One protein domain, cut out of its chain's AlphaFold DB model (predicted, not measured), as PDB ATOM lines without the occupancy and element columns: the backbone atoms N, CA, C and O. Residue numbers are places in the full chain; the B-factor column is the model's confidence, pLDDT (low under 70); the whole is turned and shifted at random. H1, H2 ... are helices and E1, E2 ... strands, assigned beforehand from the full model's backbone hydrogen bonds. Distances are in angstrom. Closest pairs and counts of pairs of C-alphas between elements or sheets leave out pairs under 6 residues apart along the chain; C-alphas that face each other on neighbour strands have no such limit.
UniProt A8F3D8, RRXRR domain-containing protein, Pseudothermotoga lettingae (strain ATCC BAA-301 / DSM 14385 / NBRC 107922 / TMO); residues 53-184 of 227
ATOM      1  N   ILE A  53      53.032  -3.969 -92.079       91.31
ATOM      2  CA  ILE A  53      51.571  -4.078 -92.102       91.31
ATOM      3  C   ILE A  53      51.037  -2.802 -92.741       91.31
ATOM      4  O   ILE A  53      51.375  -1.707 -92.291       91.31
ATOM      5  N   THR A  54      50.158  -2.950 -93.727       91.81
ATOM      6  CA  THR A  54      49.462  -1.824 -94.355       91.81
ATOM      7  C   THR A  54      48.092  -1.663 -93.718       91.81
ATOM      8  O   THR A  54      47.336  -2.629 -93.577       91.81
ATOM      9  N   VAL A  55      47.759  -0.442 -93.303       90.94
ATOM     10  CA  VAL A  55      46.472  -0.131 -92.674       90.94
ATOM     11  C   VAL A  55      45.656   0.744 -93.610       90.94
ATOM     12  O   VAL A  55      46.063   1.849 -93.949       90.94
ATOM     13  N   GLY A  56      44.478   0.262 -93.989       90.25
ATOM     14  CA  GLY A  56      43.482   1.040 -94.708       90.25
ATOM     15  C   GLY A  56      42.443   1.596 -93.746       90.25
ATOM     16  O   GLY A  56      41.904   0.872 -92.903       90.25
ATOM     17  N   VAL A  57      42.162   2.890 -93.868       89.88
ATOM     18  CA  VAL A  57      41.132   3.577 -93.087       89.88
ATOM     19  C   VAL A  57      40.171   4.252 -94.051       89.88
ATOM     20  O   VAL A  57      40.557   5.161 -94.779       89.88
ATOM     21  N   ASP A  58      38.914   3.825 -94.026       89.19
ATOM     22  CA  ASP A  58      37.832   4.488 -94.743       89.19
ATOM     23  C   ASP A  58      37.073   5.406 -93.781       89.19
ATOM     24  O   ASP A  58      36.434   4.946 -92.830       89.19
ATOM     25  N   ILE A  59      37.175   6.718 -93.994       85.00
ATOM     26  CA  ILE A  59      36.563   7.725 -93.121       85.00
ATOM     27  C   ILE A  59      35.241   8.181 -93.739       85.00
ATOM     28  O   ILE A  59      35.180   9.156 -94.489       85.00
ATOM     29  N   GLY A  60      34.160   7.497 -93.374       81.44
ATOM     30  CA  GLY A  60      32.803   7.934 -93.668       81.44
ATOM     31  C   GLY A  60      32.296   8.998 -92.687       81.44
ATOM     32  O   GLY A  60      32.826   9.215 -91.596       81.44
ATOM     33  N   SER A  61      31.199   9.665 -93.056       76.25
ATOM     34  CA  SER A  61      30.544  10.672 -92.202       76.25
ATOM     35  C   SER A  61      29.882  10.067 -90.960       76.25
ATOM     36  O   SER A  61      29.819  10.696 -89.898       76.25
ATOM     37  N   LYS A  62      29.371   8.837 -91.094       83.06
ATOM     38  CA  LYS A  62      28.686   8.103 -90.025       83.06
ATOM     39  C   LYS A  62      29.499   6.970 -89.444       83.06
ATOM     40  O   LYS A  62      29.330   6.650 -88.273       83.06
ATOM     41  N   VAL A  63      30.339   6.357 -90.258       87.56
ATOM     42  CA  VAL A  63      31.012   5.113 -89.931       87.56
ATOM     43  C   VAL A  63      32.445   5.204 -90.422       87.56
ATOM     44  O   VAL A  63      32.698   5.768 -91.480       87.56
ATOM     45  N   ILE A  64      33.372   4.665 -89.638       88.88
ATOM     46  CA  ILE A  64      34.768   4.500 -90.028       88.88
ATOM     47  C   ILE A  64      35.043   3.011 -90.196       88.88
ATOM     48  O   ILE A  64      34.807   2.233 -89.270       88.88
ATOM     49  N   GLY A  65      35.563   2.625 -91.354       89.25
ATOM     50  CA  GLY A  65      36.104   1.295 -91.600       89.25
ATOM     51  C   GLY A  65      37.605   1.274 -91.350       89.25
ATOM     52  O   GLY A  65      38.313   2.204 -91.730       89.25
ATOM     53  N   VAL A  66      38.103   0.217 -90.715       90.88
ATOM     54  CA  VAL A  66      39.537   0.006 -90.496       90.88
ATOM     55  C   VAL A  66      39.890  -1.423 -90.874       90.88
ATOM     56  O   VAL A  66      39.264  -2.369 -90.396       90.88
ATOM     57  N   SER A  67      40.926  -1.575 -91.690       92.50
ATOM     58  CA  SER A  67      41.493  -2.862 -92.077       92.50
ATOM     59  C   SER A  67      43.008  -2.816 -91.933       92.50
ATOM     60  O   SER A  67      43.629  -1.822 -92.302       92.50
ATOM     61  N   ALA A  68      43.614  -3.879 -91.412       91.69
ATOM     62  CA  ALA A  68      45.064  -4.044 -91.379       91.69
ATOM     63  C   ALA A  68      45.442  -5.341 -92.090       91.69
ATOM     64  O   ALA A  68      44.961  -6.415 -91.711       91.69
ATOM     65  N   ILE A  69      46.308  -5.244 -93.096       92.75
ATOM     66  CA  ILE A  69      46.685  -6.362 -93.959       92.75
ATOM     67  C   ILE A  69      48.194  -6.594 -93.958       92.75
ATOM     68  O   ILE A  69      48.992  -5.671 -93.801       92.75
ATOM     69  N   THR A  70      48.566  -7.850 -94.161       90.62
ATOM     70  CA  THR A  70      49.867  -8.244 -94.701       90.62
ATOM     71  C   THR A  70      49.660  -8.811 -96.101       90.62
ATOM     72  O   THR A  70      48.522  -9.056 -96.505       90.62
ATOM     73  N   ASP A  71      50.746  -9.116 -96.807       87.00
ATOM     74  CA  ASP A  71      50.706  -9.645 -98.179       87.00
ATOM     75  C   ASP A  71      49.824 -10.895 -98.345       87.00
ATOM     76  O   ASP A  71      49.326 -11.173 -99.429       87.00
ATOM     77  N   LYS A  72      49.635 -11.678 -97.273       86.56
ATOM     78  CA  LYS A  72      48.947 -12.982 -97.319       86.56
ATOM     79  C   LYS A  72      47.608 -13.015 -96.593       86.56
ATOM     80  O   LYS A  72      46.793 -13.906 -96.851       86.56
ATOM     81  N   GLN A  73      47.400 -12.139 -95.611       90.19
ATOM     82  CA  GLN A  73      46.196 -12.178 -94.784       90.19
ATOM     83  C   GLN A  73      45.834 -10.821 -94.177       90.19
ATOM     84  O   GLN A  73      46.686 -10.018 -93.806       90.19
ATOM     85  N   GLU A  74      44.541 -10.622 -93.969       89.88
ATOM     86  CA  GLU A  74      43.986  -9.547 -93.160       89.88
ATOM     87  C   GLU A  74      44.103  -9.920 -91.673       89.88
ATOM     88  O   GLU A  74      43.587 -10.938 -91.202       89.88
ATOM     89  N   LEU A  75      44.833  -9.099 -90.919       90.12
ATOM     90  CA  LEU A  75      45.105  -9.315 -89.500       90.12
ATOM     91  C   LEU A  75      44.021  -8.730 -88.600       90.12
ATOM     92  O   LEU A  75      43.811  -9.223 -87.487       90.12
ATOM     93  N   PHE A  76      43.377  -7.654 -89.040       91.06
ATOM     94  CA  PHE A  76      42.368  -6.941 -88.271       91.06
ATOM     95  C   PHE A  76      41.361  -6.294 -89.209       91.06
ATOM     96  O   PHE A  76      41.737  -5.720 -90.226       91.06
ATOM     97  N   SER A  77      40.093  -6.366 -88.823       92.00
ATOM     98  CA  SER A  77      38.988  -5.785 -89.568       92.00
ATOM     99  C   SER A  77      37.968  -5.240 -88.578       92.00
ATOM    100  O   SER A  77      37.538  -5.956 -87.665       92.00
ATOM    101  N   ALA A  78      37.609  -3.967 -88.710       90.19
ATOM    102  CA  ALA A  78      36.680  -3.314 -87.807       90.19
ATOM    103  C   ALA A  78      35.853  -2.224 -88.485       90.19
ATOM    104  O   ALA A  78      36.292  -1.563 -89.423       90.19
ATOM    105  N   GLU A  79      34.662  -2.014 -87.943       91.31
ATOM    106  CA  GLU A  79      33.753  -0.951 -88.340       91.31
ATOM    107  C   GLU A  79      33.289  -0.202 -87.090       91.31
ATOM    108  O   GLU A  79      32.869  -0.812 -86.102       91.31
ATOM    109  N   VAL A  80      33.416   1.125 -87.103       89.25
ATOM    110  CA  VAL A  80      33.116   1.981 -85.956       89.25
ATOM    111  C   VAL A  80      32.040   2.993 -86.315       89.25
ATOM    112  O   VAL A  80      32.265   3.892 -87.123       89.25
ATOM    113  N   GLU A  81      30.888   2.900 -85.661       89.12
ATOM    114  CA  GLU A  81      29.813   3.881 -85.778       89.12
ATOM    115  C   GLU A  81      30.139   5.139 -84.956       89.12
ATOM    116  O   GLU A  81      30.302   5.106 -83.726       89.12
ATOM    117  N   LEU A  82      30.214   6.270 -85.657       85.06
ATOM    118  CA  LEU A  82      30.461   7.587 -85.095       85.06
ATOM    119  C   LEU A  82      29.183   8.238 -84.583       85.06
ATOM    120  O   LEU A  82      28.086   8.110 -85.128       85.06
ATOM    121  N   ARG A  83      29.369   9.068 -83.563       81.88
ATOM    122  CA  ARG A  83      28.302   9.810 -82.906       81.88
ATOM    123  C   ARG A  83      27.746  10.941 -83.789       81.88
ATOM    124  O   ARG A  83      28.454  11.901 -84.080       81.88
ATOM    125  N   GLN A  84      26.455  10.875 -84.120       81.25
ATOM    126  CA  GLN A  84      25.788  11.822 -85.034       81.25
ATOM    127  C   GLN A  84      25.069  12.996 -84.348       81.25
ATOM    128  O   GLN A  84      24.870  14.055 -84.942       81.25
ATOM    129  N   ASP A  85      24.692  12.856 -83.078       79.06
ATOM    130  CA  ASP A  85      23.906  13.850 -82.330       79.06
ATOM    131  C   ASP A  85      24.718  15.080 -81.888       79.06
ATOM    132  O   ASP A  85      24.142  16.060 -81.419       79.06
ATOM    133  N   ILE A  86      26.047  15.085 -82.068       79.50
ATOM    134  CA  ILE A  86      26.926  16.194 -81.655       79.50
ATOM    135  C   ILE A  86      26.499  17.508 -82.311       79.50
ATOM    136  O   ILE A  86      26.360  18.517 -81.621       79.50
ATOM    137  N   LYS A  87      26.256  17.499 -83.628       79.75
ATOM    138  CA  LYS A  87      25.837  18.700 -84.363       79.75
ATOM    139  C   LYS A  87      24.540  19.263 -83.782       79.75
ATOM    140  O   LYS A  87      24.480  20.452 -83.486       79.75
ATOM    141  N   LYS A  88      23.542  18.399 -83.559       80.25
ATOM    142  CA  LYS A  88      22.251  18.777 -82.967       80.25
ATOM    143  C   LYS A  88      22.436  19.394 -81.577       80.25
ATOM    144  O   LYS A  88      21.951  20.492 -81.337       80.25
ATOM    145  N   LEU A  89      23.209  18.751 -80.702       79.44
ATOM    146  CA  LEU A  89      23.465  19.244 -79.342       79.44
ATOM    147  C   LEU A  89      24.240  20.572 -79.316       79.44
ATOM    148  O   LEU A  89      24.013  21.413 -78.446       79.44
ATOM    149  N   LEU A  90      25.174  20.777 -80.249       80.44
ATOM    150  CA  LEU A  90      25.901  22.040 -80.376       80.44
ATOM    151  C   LEU A  90      24.998  23.171 -80.880       80.44
ATOM    152  O   LEU A  90      25.136  24.299 -80.396       80.44
ATOM    153  N   LEU A  91      24.086  22.872 -81.813       81.19
ATOM    154  CA  LEU A  91      23.073  23.810 -82.305       81.19
ATOM    155  C   LEU A  91      22.104  24.205 -81.189       81.19
ATOM    156  O   LEU A  91      21.965  25.389 -80.908       81.19
ATOM    157  N   GLU A  92      21.565  23.233 -80.461       79.12
ATOM    158  CA  GLU A  92      20.686  23.471 -79.314       79.12
ATOM    159  C   GLU A  92      21.391  24.325 -78.240       79.12
ATOM    160  O   GLU A  92      20.889  25.354 -77.783       79.12
ATOM    161  N   ARG A  93      22.646  23.996 -77.895       75.88
ATOM    162  CA  ARG A  93      23.453  24.813 -76.971       75.88
ATOM    163  C   ARG A  93      23.711  26.225 -77.518       75.88
ATOM    164  O   ARG A  93      23.821  27.175 -76.736       75.88
ATOM    165  N   ARG A  94      23.860  26.393 -78.838       79.44
ATOM    166  CA  ARG A  94      23.986  27.709 -79.489       79.44
ATOM    167  C   ARG A  94      22.691  28.501 -79.348       79.44
ATOM    168  O   ARG A  94      22.789  29.672 -78.994       79.44
ATOM    169  N   GLU A  95      21.536  27.885 -79.558       79.00
ATOM    170  CA  GLU A  95      20.217  28.510 -79.407       79.00
ATOM    171  C   GLU A  95      19.960  28.956 -77.969       79.00
ATOM    172  O   GLU A  95      19.682  30.130 -77.751       79.00
ATOM    173  N   TYR A  96      20.212  28.111 -76.965       77.00
ATOM    174  CA  TYR A  96      20.098  28.525 -75.559       77.00
ATOM    175  C   TYR A  96      21.010  29.708 -75.206       77.00
ATOM    176  O   TYR A  96      20.636  30.600 -74.442       77.00
ATOM    177  N   ARG A  97      22.236  29.755 -75.752       77.31
ATOM    178  CA  ARG A  97      23.112  30.932 -75.597       77.31
ATOM    179  C   ARG A  97      22.559  32.148 -76.331       77.31
ATOM    180  O   ARG A  97      22.688  33.250 -75.810       77.31
ATOM    181  N   ARG A  98      21.983  31.960 -77.521       72.31
ATOM    182  CA  ARG A  98      21.360  33.023 -78.312       72.31
ATOM    183  C   ARG A  98      20.183  33.621 -77.547       72.31
ATOM    184  O   ARG A  98      20.227  34.812 -77.286       72.31
ATOM    185  N   ASN A  99      19.238  32.810 -77.081       75.31
ATOM    186  CA  ASN A  99      18.057  33.263 -76.340       75.31
ATOM    187  C   ASN A  99      18.438  34.039 -75.071       75.31
ATOM    188  O   ASN A  99      17.939  35.139 -74.852       75.31
ATOM    189  N   ARG A 100      19.412  33.545 -74.291       70.56
ATOM    190  CA  ARG A 100      19.927  34.285 -73.122       70.56
ATOM    191  C   ARG A 100      20.541  35.639 -73.481       70.56
ATOM    192  O   ARG A 100      20.379  36.589 -72.726       70.56
ATOM    193  N   ARG A 101      21.265  35.730 -74.603       71.75
ATOM    194  CA  ARG A 101      21.876  36.990 -75.065       71.75
ATOM    195  C   ARG A 101      20.841  37.956 -75.634       71.75
ATOM    196  O   ARG A 101      20.924  39.139 -75.332       71.75
ATOM    197  N   TYR A 102      19.877  37.459 -76.410       68.06
ATOM    198  CA  TYR A 102      18.776  38.259 -76.954       68.06
ATOM    199  C   TYR A 102      17.927  38.877 -75.839       68.06
ATOM    200  O   TYR A 102      17.528  40.025 -75.963       68.06
ATOM    201  N   GLY A 103      17.729  38.166 -74.723       64.88
ATOM    202  CA  GLY A 103      17.025  38.711 -73.562       64.88
ATOM    203  C   GLY A 103      17.832  39.682 -72.687       64.88
ATOM    204  O   GLY A 103      17.241  40.291 -71.805       64.88
ATOM    205  N   LYS A 104      19.163  39.814 -72.861       59.12
ATOM    206  CA  LYS A 104      20.025  40.596 -71.940       59.12
ATOM    207  C   LYS A 104      21.046  41.555 -72.580       59.12
ATOM    208  O   LYS A 104      21.721  42.252 -71.832       59.12
ATOM    209  N   THR A 105      21.222  41.620 -73.906       55.41
ATOM    210  CA  THR A 105      22.299  42.436 -74.525       55.41
ATOM    211  C   THR A 105      21.992  42.953 -75.941       55.41
ATOM    212  O   THR A 105      21.279  42.300 -76.701       55.41
ATOM    213  N   ARG A 106      22.594  44.103 -76.311       60.81
ATOM    214  CA  ARG A 106      22.540  44.744 -77.646       60.81
ATOM    215  C   ARG A 106      23.201  43.863 -78.724       60.81
ATOM    216  O   ARG A 106      24.163  43.146 -78.450       60.81
ATOM    217  N   TYR A 107      22.667  43.913 -79.947       55.97
ATOM    218  CA  TYR A 107      23.021  43.032 -81.071       55.97
ATOM    219  C   TYR A 107      24.530  42.982 -81.389       55.97
ATOM    220  O   TYR A 107      25.204  44.007 -81.440       55.97
ATOM    221  N   ARG A 108      25.050  41.778 -81.681       54.50
ATOM    222  CA  ARG A 108      26.416  41.543 -82.183       54.50
ATOM    223  C   ARG A 108      26.372  40.602 -83.388       54.50
ATOM    224  O   ARG A 108      25.701  39.571 -83.341       54.50
ATOM    225  N   LYS A 109      27.113  40.947 -84.447       50.50
ATOM    226  CA  LYS A 109      27.148  40.212 -85.724       50.50
ATOM    227  C   LYS A 109      27.609  38.750 -85.517       50.50
ATOM    228  O   LYS A 109      28.580  38.528 -84.782       50.50
ATOM    229  N   PRO A 110      26.934  37.752 -86.118       56.72
ATOM    230  CA  PRO A 110      27.353  36.354 -86.026       56.72
ATOM    231  C   PRO A 110      28.678  36.116 -86.769       56.72
ATOM    232  O   PRO A 110      28.963  36.768 -87.768       56.72
ATOM    233  N   LYS A 111      29.485  35.177 -86.262       52.69
ATOM    234  CA  LYS A 111      30.630  34.592 -86.974       52.69
ATOM    235  C   LYS A 111      30.277  33.144 -87.302       52.69
ATOM    236  O   LYS A 111      29.902  32.397 -86.392       52.69
ATOM    237  N   ASP A 112      30.349  32.783 -88.575       45.88
ATOM    238  CA  ASP A 112      30.009  31.446 -89.057       45.88
ATOM    239  C   ASP A 112      31.141  30.445 -88.792       45.88
ATOM    240  O   ASP A 112      32.306  30.819 -88.656       45.88
ATOM    241  N   ALA A 113      30.785  29.166 -88.649       53.38
ATOM    242  CA  ALA A 113      31.698  28.097 -88.250       53.38
ATOM    243  C   ALA A 113      31.660  26.933 -89.251       53.38
ATOM    244  O   ALA A 113      30.650  26.236 -89.365       53.38
ATOM    245  N   ASN A 114      32.792  26.688 -89.913       54.03
ATOM    246  CA  ASN A 114      33.053  25.516 -90.750       54.03
ATOM    247  C   ASN A 114      33.625  24.391 -89.870       54.03
ATOM    248  O   ASN A 114      34.730  24.525 -89.360       54.03
ATOM    249  N   HIS A 115      32.873  23.305 -89.645       54.28
ATOM    250  CA  HIS A 115      33.256  22.259 -88.673       54.28
ATOM    251  C   HIS A 115      33.372  20.838 -89.265       54.28
ATOM    252  O   HIS A 115      33.874  19.939 -88.597       54.28
ATOM    253  N   VAL A 116      32.906  20.579 -90.493       51.16
ATOM    254  CA  VAL A 116      32.768  19.185 -90.981       51.16
ATOM    255  C   VAL A 116      33.987  18.703 -91.776       51.16
ATOM    256  O   VAL A 116      34.410  17.567 -91.583       51.16
ATOM    257  N   SER A 117      34.622  19.559 -92.585       58.06
ATOM    258  CA  SER A 117      35.848  19.198 -93.326       58.06
ATOM    259  C   SER A 117      37.081  19.059 -92.424       58.06
ATOM    260  O   SER A 117      38.026  18.355 -92.766       58.06
ATOM    261  N   THR A 118      37.065  19.673 -91.241       65.75
ATOM    262  CA  THR A 118      38.215  19.714 -90.330       65.75
ATOM    263  C   THR A 118      38.547  18.354 -89.718       65.75
ATOM    264  O   THR A 118      39.715  18.083 -89.485       65.75
ATOM    265  N   ILE A 119      37.563  17.482 -89.462       70.00
ATOM    266  CA  ILE A 119      37.802  16.225 -88.727       70.00
ATOM    267  C   ILE A 119      38.576  15.213 -89.579       70.00
ATOM    268  O   ILE A 119      39.554  14.647 -89.094       70.00
ATOM    269  N   GLY A 120      38.177  15.012 -90.840       71.44
ATOM    270  CA  GLY A 120      38.878  14.097 -91.748       71.44
ATOM    271  C   GLY A 120      40.337  14.514 -91.940       71.44
ATOM    272  O   GLY A 120      41.247  13.721 -91.704       71.44
ATOM    273  N   TRP A 121      40.563  15.798 -92.232       80.06
ATOM    274  CA  TRP A 121      41.911  16.361 -92.342       80.06
ATOM    275  C   TRP A 121      42.686  16.332 -91.025       80.06
ATOM    276  O   TRP A 121      43.886  16.088 -91.036       80.06
ATOM    277  N   HIS A 122      42.027  16.518 -89.879       82.00
ATOM    278  CA  HIS A 122      42.682  16.404 -88.577       82.00
ATOM    279  C   HIS A 122      43.220  14.989 -88.336       82.00
ATOM    280  O   HIS A 122      44.352  14.848 -87.884       82.00
ATOM    281  N   ILE A 123      42.447  13.949 -88.668       80.94
ATOM    282  CA  ILE A 123      42.892  12.554 -88.533       80.94
ATOM    283  C   ILE A 123      44.087  12.291 -89.450       80.94
ATOM    284  O   ILE A 123      45.121  11.829 -88.976       80.94
ATOM    285  N   VAL A 124      43.976  12.646 -90.731       83.69
ATOM    286  CA  VAL A 124      45.059  12.459 -91.708       83.69
ATOM    287  C   VAL A 124      46.330  13.187 -91.267       83.69
ATOM    288  O   VAL A 124      47.402  12.593 -91.247       83.69
ATOM    289  N   ASN A 125      46.216  14.446 -90.840       86.06
ATOM    290  CA  ASN A 125      47.364  15.238 -90.396       86.06
ATOM    291  C   ASN A 125      48.018  14.658 -89.138       86.06
ATOM    292  O   ASN A 125      49.237  14.696 -89.013       86.06
ATOM    293  N   ARG A 126      47.227  14.103 -88.214       86.88
ATOM    294  CA  ARG A 126      47.749  13.415 -87.025       86.88
ATOM    295  C   ARG A 126      48.469  12.118 -87.389       86.88
ATOM    296  O   ARG A 126      49.493  11.828 -86.785       86.88
ATOM    297  N   LEU A 127      47.961  11.362 -88.360       85.62
ATOM    298  CA  LEU A 127      48.594  10.119 -88.808       85.62
ATOM    299  C   LEU A 127      49.902  10.383 -89.561       85.62
ATOM    300  O   LEU A 127      50.891   9.720 -89.274       85.62
ATOM    301  N   LYS A 128      49.943  11.411 -90.418       87.50
ATOM    302  CA  LYS A 128      51.156  11.833 -91.144       87.50
ATOM    303  C   LYS A 128      52.337  12.203 -90.239       87.50
ATOM    304  O   LYS A 128      53.472  12.192 -90.689       87.50
ATOM    305  N   GLN A 129      52.086  12.551 -88.976       87.19
ATOM    306  CA  GLN A 129      53.153  12.837 -88.009       87.19
ATOM    307  C   GLN A 129      53.867  11.577 -87.506       87.19
ATOM    308  O   GLN A 129      54.957  11.684 -86.955       87.19
ATOM    309  N   GLN A 130      53.233  10.410 -87.615       84.31
ATOM    310  CA  GLN A 130      53.703   9.166 -86.996       84.31
ATOM    311  C   GLN A 130      53.964   8.057 -88.012       84.31
ATOM    312  O   GLN A 130      54.756   7.159 -87.736       84.31
ATOM    313  N   TYR A 131      53.294   8.107 -89.159       86.62
ATOM    314  CA  TYR A 131      53.282   7.049 -90.156       86.62
ATOM    315  C   TYR A 131      53.369   7.641 -91.560       86.62
ATOM    316  O   TYR A 131      52.981   8.791 -91.782       86.62
ATOM    317  N   ASP A 132      53.832   6.826 -92.503       85.94
ATOM    318  CA  ASP A 132      53.712   7.125 -93.923       85.94
ATOM    319  C   ASP A 132      52.259   6.895 -94.370       85.94
ATOM    320  O   ASP A 132      51.669   5.851 -94.078       85.94
ATOM    321  N   VAL A 133      51.639   7.913 -94.971       86.00
ATOM    322  CA  VAL A 133      50.192   7.937 -95.237       86.00
ATOM    323  C   VAL A 133      49.917   8.438 -96.644       86.00
ATOM    324  O   VAL A 133      50.061   9.628 -96.939       86.00
ATOM    325  N   GLU A 134      49.367   7.545 -97.458       86.38
ATOM    326  CA  GLU A 134      48.808   7.859 -98.767       86.38
ATOM    327  C   GLU A 134      47.287   8.045 -98.687       86.38
ATOM    328  O   GLU A 134      46.589   7.379 -97.920       86.38
ATOM    329  N   ILE A 135      46.756   8.979 -99.477       84.94
ATOM    330  CA  ILE A 135      45.317   9.269 -99.526       84.94
ATOM    331  C   ILE A 135      44.767   8.744-100.849       84.94
ATOM    332  O   ILE A 135      45.249   9.113-101.916       84.94
ATOM    333  N   THR A 136      43.723   7.920-100.785       84.75
ATOM    334  CA  THR A 136      43.030   7.387-101.965       84.75
ATOM    335  C   THR A 136      41.642   8.008-102.114       84.75
ATOM    336  O   THR A 136      40.998   8.381-101.134       84.75
ATOM    337  N   PHE A 137      41.157   8.098-103.353       82.00
ATOM    338  CA  PHE A 137      39.822   8.609-103.661       82.00
ATOM    339  C   PHE A 137      38.789   7.489-103.813       82.00
ATOM    340  O   PHE A 137      39.079   6.405-104.320       82.00
ATOM    341  N   GLY A 138      37.541   7.796-103.444       79.62
ATOM    342  CA  GLY A 138      36.426   6.845-103.473       79.62
ATOM    343  C   GLY A 138      36.079   6.290-104.863       79.62
ATOM    344  O   GLY A 138      35.478   5.226-104.977       79.62
ATOM    345  N   SER A 139      36.456   6.988-105.936       83.81
ATOM    346  CA  SER A 139      36.308   6.496-107.311       83.81
ATOM    347  C   SER A 139      37.182   5.267-107.568       83.81
ATOM    348  O   SER A 139      36.703   4.271-108.110       83.81
ATOM    349  N   ILE A 140      38.437   5.312-107.112       85.69
ATOM    350  CA  ILE A 140      39.421   4.235-107.263       85.69
ATOM    351  C   ILE A 140      39.012   3.031-106.410       85.69
ATOM    352  O   ILE A 140      39.011   1.897-106.890       85.69
ATOM    353  N   THR A 141      38.605   3.271-105.160       84.88
ATOM    354  CA  THR A 141      38.167   2.192-104.262       84.88
ATOM    355  C   THR A 141      36.902   1.515-104.781       84.88
ATOM    356  O   THR A 141      36.815   0.290-104.768       84.88
ATOM    357  N   LYS A 142      35.947   2.279-105.334       86.38
ATOM    358  CA  LYS A 142      34.726   1.734-105.942       86.38
ATOM    359  C   LYS A 142      35.027   0.813-107.129       86.38
ATOM    360  O   LYS A 142      34.383  -0.231-107.235       86.38
ATOM    361  N   ALA A 143      35.967   1.182-108.002       87.31
ATOM    362  CA  ALA A 143      36.347   0.364-109.155       87.31
ATOM    363  C   ALA A 143      36.938  -0.982-108.705       87.31
ATOM    364  O   ALA A 143      36.383  -2.033-109.029       87.31
ATOM    365  N   LYS A 144      37.961  -0.939-107.838       87.12
ATOM    366  CA  LYS A 144      38.596  -2.135-107.259       87.12
ATOM    367  C   LYS A 144      37.604  -3.011-106.485       87.12
ATOM    368  O   LYS A 144      37.607  -4.230-106.618       87.12
ATOM    369  N   ARG A 145      36.689  -2.403-105.720       89.50
ATOM    370  CA  ARG A 145      35.631  -3.130-104.998       89.50
ATOM    371  C   ARG A 145      34.707  -3.901-105.946       89.50
ATOM    372  O   ARG A 145      34.310  -5.021-105.631       89.50
ATOM    373  N   THR A 146      34.362  -3.301-107.085       87.88
ATOM    374  CA  THR A 146      33.469  -3.910-108.086       87.88
ATOM    375  C   THR A 146      34.154  -5.077-108.793       87.88
ATOM    376  O   THR A 146      33.556  -6.140-108.919       87.88
ATOM    377  N   GLU A 147      35.429  -4.928-109.154       87.75
ATOM    378  CA  GLU A 147      36.265  -6.002-109.714       87.75
ATOM    379  C   GLU A 147      36.395  -7.212-108.765       87.75
ATOM    380  O   GLU A 147      36.428  -8.378-109.180       87.75
ATOM    381  N   MET A 148      36.421  -6.944-107.458       85.00
ATOM    382  CA  MET A 148      36.452  -7.968-106.412       85.00
ATOM    383  C   MET A 148      35.080  -8.576-106.090       85.00
ATOM    384  O   MET A 148      35.032  -9.557-105.355       85.00
ATOM    385  N   GLY A 149      33.981  -8.024-106.615       85.88
ATOM    386  CA  GLY A 149      32.622  -8.487-106.313       85.88
ATOM    387  C   GLY A 149      32.193  -8.242-104.860       85.88
ATOM    388  O   GLY A 149      31.355  -8.967-104.334       85.88
ATOM    389  N   LEU A 150      32.780  -7.250-104.184       86.94
ATOM    390  CA  LEU A 150      32.521  -6.983-102.768       86.94
ATOM    391  C   LEU A 150      31.349  -6.013-102.563       86.94
ATOM    392  O   LEU A 150      31.245  -4.952-103.192       86.94
ATOM    393  N   GLU A 151      30.506  -6.323-101.581       87.69
ATOM    394  CA  GLU A 151      29.440  -5.424-101.141       87.69
ATOM    395  C   GLU A 151      29.994  -4.118-100.565       87.69
ATOM    396  O   GLU A 151      31.082  -4.074 -99.973       87.69
ATOM    397  N   LYS A 152      29.222  -3.037-100.725       87.38
ATOM    398  CA  LYS A 152      29.584  -1.712-100.222       87.38
ATOM    399  C   LYS A 152      29.443  -1.674 -98.701       87.38
ATOM    400  O   LYS A 152      28.343  -1.525 -98.178       87.38
ATOM    401  N   THR A 153      30.571  -1.750 -98.008       88.31
ATOM    402  CA  THR A 153      30.678  -1.571 -96.556       88.31
ATOM    403  C   THR A 153      31.966  -0.818 -96.250       88.31
ATOM    404  O   THR A 153      32.958  -1.010 -96.953       88.31
ATOM    405  N   HIS A 154      31.984  -0.013 -95.182       85.31
ATOM    406  CA  HIS A 154      33.171   0.783 -94.833       85.31
ATOM    407  C   HIS A 154      34.374  -0.124 -94.529       85.31
ATOM    408  O   HIS A 154      35.511   0.198 -94.859       85.31
ATOM    409  N   ARG A 155      34.138  -1.310 -93.954       85.69
ATOM    410  CA  ARG A 155      35.173  -2.332 -93.741       85.69
ATOM    411  C   ARG A 155      35.775  -2.853 -95.051       85.69
ATOM    412  O   ARG A 155      36.990  -3.004 -95.145       85.69
ATOM    413  N   ASN A 156      34.944  -3.158 -96.049       87.50
ATOM    414  CA  ASN A 156      35.431  -3.628 -97.349       87.50
ATOM    415  C   ASN A 156      36.137  -2.497 -98.108       87.50
ATOM    416  O   ASN A 156      37.170  -2.738 -98.723       87.50
ATOM    417  N   ASP A 157      35.627  -1.267 -98.015       86.94
ATOM    418  CA  ASP A 157      36.272  -0.089 -98.593       86.94
ATOM    419  C   ASP A 157      37.655   0.136 -97.945       86.94
ATOM    420  O   ASP A 157      38.648   0.303 -98.652       86.94
ATOM    421  N   ALA A 158      37.767  -0.002 -96.619       87.06
ATOM    422  CA  ALA A 158      39.042   0.045 -95.899       87.06
ATOM    423  C   ALA A 158      40.012  -1.079 -96.312       87.06
ATOM    424  O   ALA A 158      41.212  -0.844 -96.418       87.06
ATOM    425  N   PHE A 159      39.521  -2.291 -96.581       88.94
ATOM    426  CA  PHE A 159      40.349  -3.394 -97.085       88.94
ATOM    427  C   PHE A 159      40.911  -3.118 -98.482       88.94
ATOM    428  O   PHE A 159      42.087  -3.372 -98.735       88.94
ATOM    429  N   VAL A 160      40.095  -2.542 -99.366       89.56
ATOM    430  CA  VAL A 160      40.528  -2.131-100.706       89.56
ATOM    431  C   VAL A 160      41.559  -1.001-100.627       89.56
ATOM    432  O   VAL A 160      42.545  -1.031-101.362       89.56
ATOM    433  N   ILE A 161      41.377  -0.033 -99.716       88.62
ATOM    434  CA  ILE A 161      42.356   1.042 -99.459       88.62
ATOM    435  C   ILE A 161      43.684   0.464 -98.967       88.62
ATOM    436  O   ILE A 161      44.738   0.924 -99.387       88.62
ATOM    437  N   ALA A 162      43.643  -0.567 -98.120       85.62
ATOM    438  CA  ALA A 162      44.849  -1.214 -97.614       85.62
ATOM    439  C   ALA A 162      45.658  -1.945 -98.707       85.62
ATOM    440  O   ALA A 162      46.779  -2.354 -98.433       85.62
ATOM    441  N   GLY A 163      45.108  -2.118 -99.917       84.50
ATOM    442  CA  GLY A 163      45.737  -2.870-101.007       84.50
ATOM    443  C   GLY A 163      45.366  -4.355-101.024       84.50
ATOM    444  O   GLY A 163      46.095  -5.159-101.594       84.50
ATOM    445  N   GLY A 164      44.256  -4.741-100.390       81.25
ATOM    446  CA  GLY A 164      43.814  -6.131-100.364       81.25
ATOM    447  C   GLY A 164      43.428  -6.646-101.753       81.25
ATOM    448  O   GLY A 164      42.585  -6.047-102.414       81.25
ATOM    449  N   SER A 165      44.013  -7.772-102.165       80.56
ATOM    450  CA  SER A 165      43.687  -8.504-103.400       80.56
ATOM    451  C   SER A 165      42.849  -9.753-103.102       80.56
ATOM    452  O   SER A 165      42.698 -10.138-101.941       80.56
ATOM    453  N   LYS A 166      42.325 -10.424-104.140       76.94
ATOM    454  CA  LYS A 166      41.575 -11.693-103.989       76.94
ATOM    455  C   LYS A 166      42.400 -12.796-103.309       76.94
ATOM    456  O   LYS A 166      41.831 -13.636-102.622       76.94
ATOM    457  N   ASP A 167      43.722 -12.736-103.443       79.00
ATOM    458  CA  ASP A 167      44.657 -13.712-102.870       79.00
ATOM    459  C   ASP A 167      44.902 -13.515-101.363       79.00
ATOM    460  O   ASP A 167      45.463 -14.381-100.687       79.00
ATOM    461  N   VAL A 168      44.476 -12.374-100.807       82.56
ATOM    462  CA  VAL A 168      44.648 -12.063 -99.387       82.56
ATOM    463  C   VAL A 168      43.519 -12.707 -98.589       82.56
ATOM    464  O   VAL A 168      42.345 -12.366 -98.729       82.56
ATOM    465  N   ASN A 169      43.884 -13.602 -97.671       85.00
ATOM    466  CA  ASN A 169      42.913 -14.257 -96.801       85.00
ATOM    467  C   ASN A 169      42.230 -13.240 -95.882       85.00
ATOM    468  O   ASN A 169      42.886 -12.604 -95.055       85.00
ATOM    469  N   ARG A 170      40.905 -13.126 -95.986       84.94
ATOM    470  CA  ARG A 170      40.094 -12.231 -95.150       84.94
ATOM    471  C   ARG A 170      40.101 -12.668 -93.684       84.94
ATOM    472  O   ARG A 170      40.228 -13.854 -93.361       84.94
ATOM    473  N   ALA A 171      39.931 -11.707 -92.784       82.75
ATOM    474  CA  ALA A 171      39.827 -11.987 -91.362       82.75
ATOM    475  C   ALA A 171      38.528 -12.761 -91.072       82.75
ATOM    476  O   ALA A 171      37.439 -12.319 -91.429       82.75
ATOM    477  N   THR A 172      38.634 -13.906 -90.391       82.00
ATOM    478  CA  THR A 172      37.467 -14.729 -90.012       82.00
ATOM    479  C   THR A 172      36.526 -13.999 -89.050       82.00
ATOM    480  O   THR A 172      35.317 -14.201 -89.075       82.00
ATOM    481  N   GLU A 173      37.084 -13.149 -88.188       83.94
ATOM    482  CA  GLU A 173      36.354 -12.372 -87.190       83.94
ATOM    483  C   GLU A 173      36.574 -10.884 -87.463       83.94
ATOM    484  O   GLU A 173      37.682 -10.466 -87.809       83.94
ATOM    485  N   TRP A 174      35.537 -10.076 -87.250       87.75
ATOM    486  CA  TRP A 174      35.609  -8.623 -87.363       87.75
ATOM    487  C   TRP A 174      34.927  -7.961 -86.169       87.75
ATOM    488  O   TRP A 174      34.085  -8.562 -85.500       87.75
ATOM    489  N   TYR A 175      35.315  -6.720 -85.884       87.06
ATOM    490  CA  TYR A 175      34.855  -5.995 -84.706       87.06
ATOM    491  C   TYR A 175      33.905  -4.865 -85.088       87.06
ATOM    492  O   TYR A 175      34.245  -4.013 -85.904       87.06
ATOM    493  N   PHE A 176      32.747  -4.813 -84.435       87.50
ATOM    494  CA  PHE A 176      31.851  -3.667 -84.512       87.50
ATOM    495  C   PHE A 176      31.968  -2.824 -83.240       87.50
ATOM    496  O   PHE A 176      31.779  -3.316 -82.126       87.50
ATOM    497  N   GLY A 177      32.289  -1.544 -83.398       85.38
ATOM    498  CA  GLY A 177      32.361  -0.581 -82.310       85.38
ATOM    499  C   GLY A 177      31.304   0.503 -82.472       85.38
ATOM    500  O   GLY A 177      31.163   1.078 -83.540       85.38
ATOM    501  N   LYS A 178      30.609   0.861 -81.394       84.25
ATOM    502  CA  LYS A 178      29.758   2.055 -81.369       84.25
ATOM    503  C   LYS A 178      30.301   3.050 -80.364       84.25
ATOM    504  O   LYS A 178      30.561   2.698 -79.211       84.25
ATOM    505  N   TYR A 179      30.480   4.302 -80.780       81.19
ATOM    506  CA  TYR A 179      30.872   5.341 -79.839       81.19
ATOM    507  C   TYR A 179      29.687   5.719 -78.945       81.19
ATOM    508  O   TYR A 179      28.723   6.348 -79.385       81.19
ATOM    509  N   PHE A 180      29.790   5.390 -77.659       72.56
ATOM    510  CA  PHE A 180      28.829   5.815 -76.647       72.56
ATOM    511  C   PHE A 180      29.319   7.059 -75.907       72.56
ATOM    512  O   PHE A 180      30.499   7.222 -75.586       72.56
ATOM    513  N   ARG A 181      28.381   7.954 -75.595       69.75
ATOM    514  CA  ARG A 181      28.649   9.164 -74.820       69.75
ATOM    515  C   ARG A 181      29.128   8.791 -73.411       69.75
ATOM    516  O   ARG A 181      28.391   8.173 -72.654       69.75
ATOM    517  N   ARG A 182      30.336   9.228 -73.037       67.44
ATOM    518  CA  ARG A 182      30.908   8.975 -71.699       67.44
ATOM    519  C   ARG A 182      30.315   9.852 -70.596       67.44
ATOM    520  O   ARG A 182      30.196   9.411 -69.462       67.44
ATOM    521  N   GLN A 183      29.952  11.091 -70.920       66.31
ATOM    522  CA  GLN A 183      29.435  12.059 -69.953       66.31
ATOM    523  C   GLN A 183      28.138  12.683 -70.448       66.31
ATOM    524  O   GLN A 183      28.091  13.292 -71.521       66.31
ATOM    525  N   ASN A 184      27.092  12.587 -69.631       57.72
ATOM    526  CA  ASN A 184      25.867  13.345 -69.823       57.72
ATOM    527  C   ASN A 184      26.071  14.770 -69.299       57.72
ATOM    528  O   ASN A 184      25.926  15.018 -68.111       57.72
TER     529      ASN A 184
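This is residues 53 to 184 of the 227 residues of the protein "RRXRR domain-containing protein" of Pseudothermotoga lettingae (strain ATCC BAA-301 / DSM 14385 / NBRC 107922 / TMO) (UniProt A8F3D8). A small sheet of four strands has the short helix H4 packed over E1 and E2, with H3 crossing H4 farther out; from this body a long arm sticks out, residues 88 to 114, made of most of H1 and an unnamed stretch after it. H2 only grazes the sheet. The printed part has 132 residues with four named helices and four named strands, in the order E1 E2 E3 H1 H2 H3 H4 E4; the class is mixed, helices and strands, and the mixed sheet runs E1 E2 E3 E4. The whole is loose, with a radius of gyration of the C-alphas of 19.9 A, and spans 67 by 29 by 27 A, the arm making much of the length.

In the sheet, E1 is residues 54 to 59, 16.1 A long, beginning at C-alpha 54 (49.462, -1.824, -94.355). E2 is residues 63 to 69, 19.8 A, E3 residues 74 to 81, 20.9 A, and E4 residues 175 to 178, ending at C-alpha 178 (29.758, 2.055, -81.369). H4 is residues 154 to 161, and H3 residues 138 to 147. H2 is residues 117 to 128, 17.1 A. H1 is residues 86 to 102, 24.0 A, ending at C-alpha 102 (18.776, 38.259, -76.954).

E1, E2 and E3 form a meander, each strand the antiparallel neighbour of the one before; E1 and E2 are a hairpin, with N 56 and O 67 at 2.8 A, within hydrogen-bond range. E2 and E3 are also a hairpin, with N 66 and O 78 at 2.8 A. E3 and the edge strand E4 are parallel, with N 81 and O 177 at 2.8 A; with H1, H2, H3 and H4 between them they form a strand-helix-strand unit, two parallel neighbour strands joined through helices. H4 is on the sheet at a height of 6.0 A, over E1 and E2, slantwise to the strands at 45 degrees to E1 on the local plane; its closest C-alphas to E2 are those of Arg 155 and Gly 65, 4.3 A. H3 touches H4, about perpendicular at 90 degrees, closest at the C-alphas of Thr 141 and Val 160, 6.1 A. H2 only grazes the sheet with residues 119 to 124. H1 is not on the sheet and touches no helix. Every O i to N i+4 pair is within hydrogen-bond range in H1, H3 and H4; in H2, 7 of 8 are.

The C-alphas farthest apart are those of Arg 106 and Asp 167, 67.4 A. Without the stretches that stand free, residues 88 to 114 and 126 to 131, the body spans 46 by 27 by 26 A. The printed part has no cut; the links H1 to H2 and H4 to E4 are long. Mean pLDDT of the printed part is 80.3, and residues 102 to 118 and 181 to 184 are under 70.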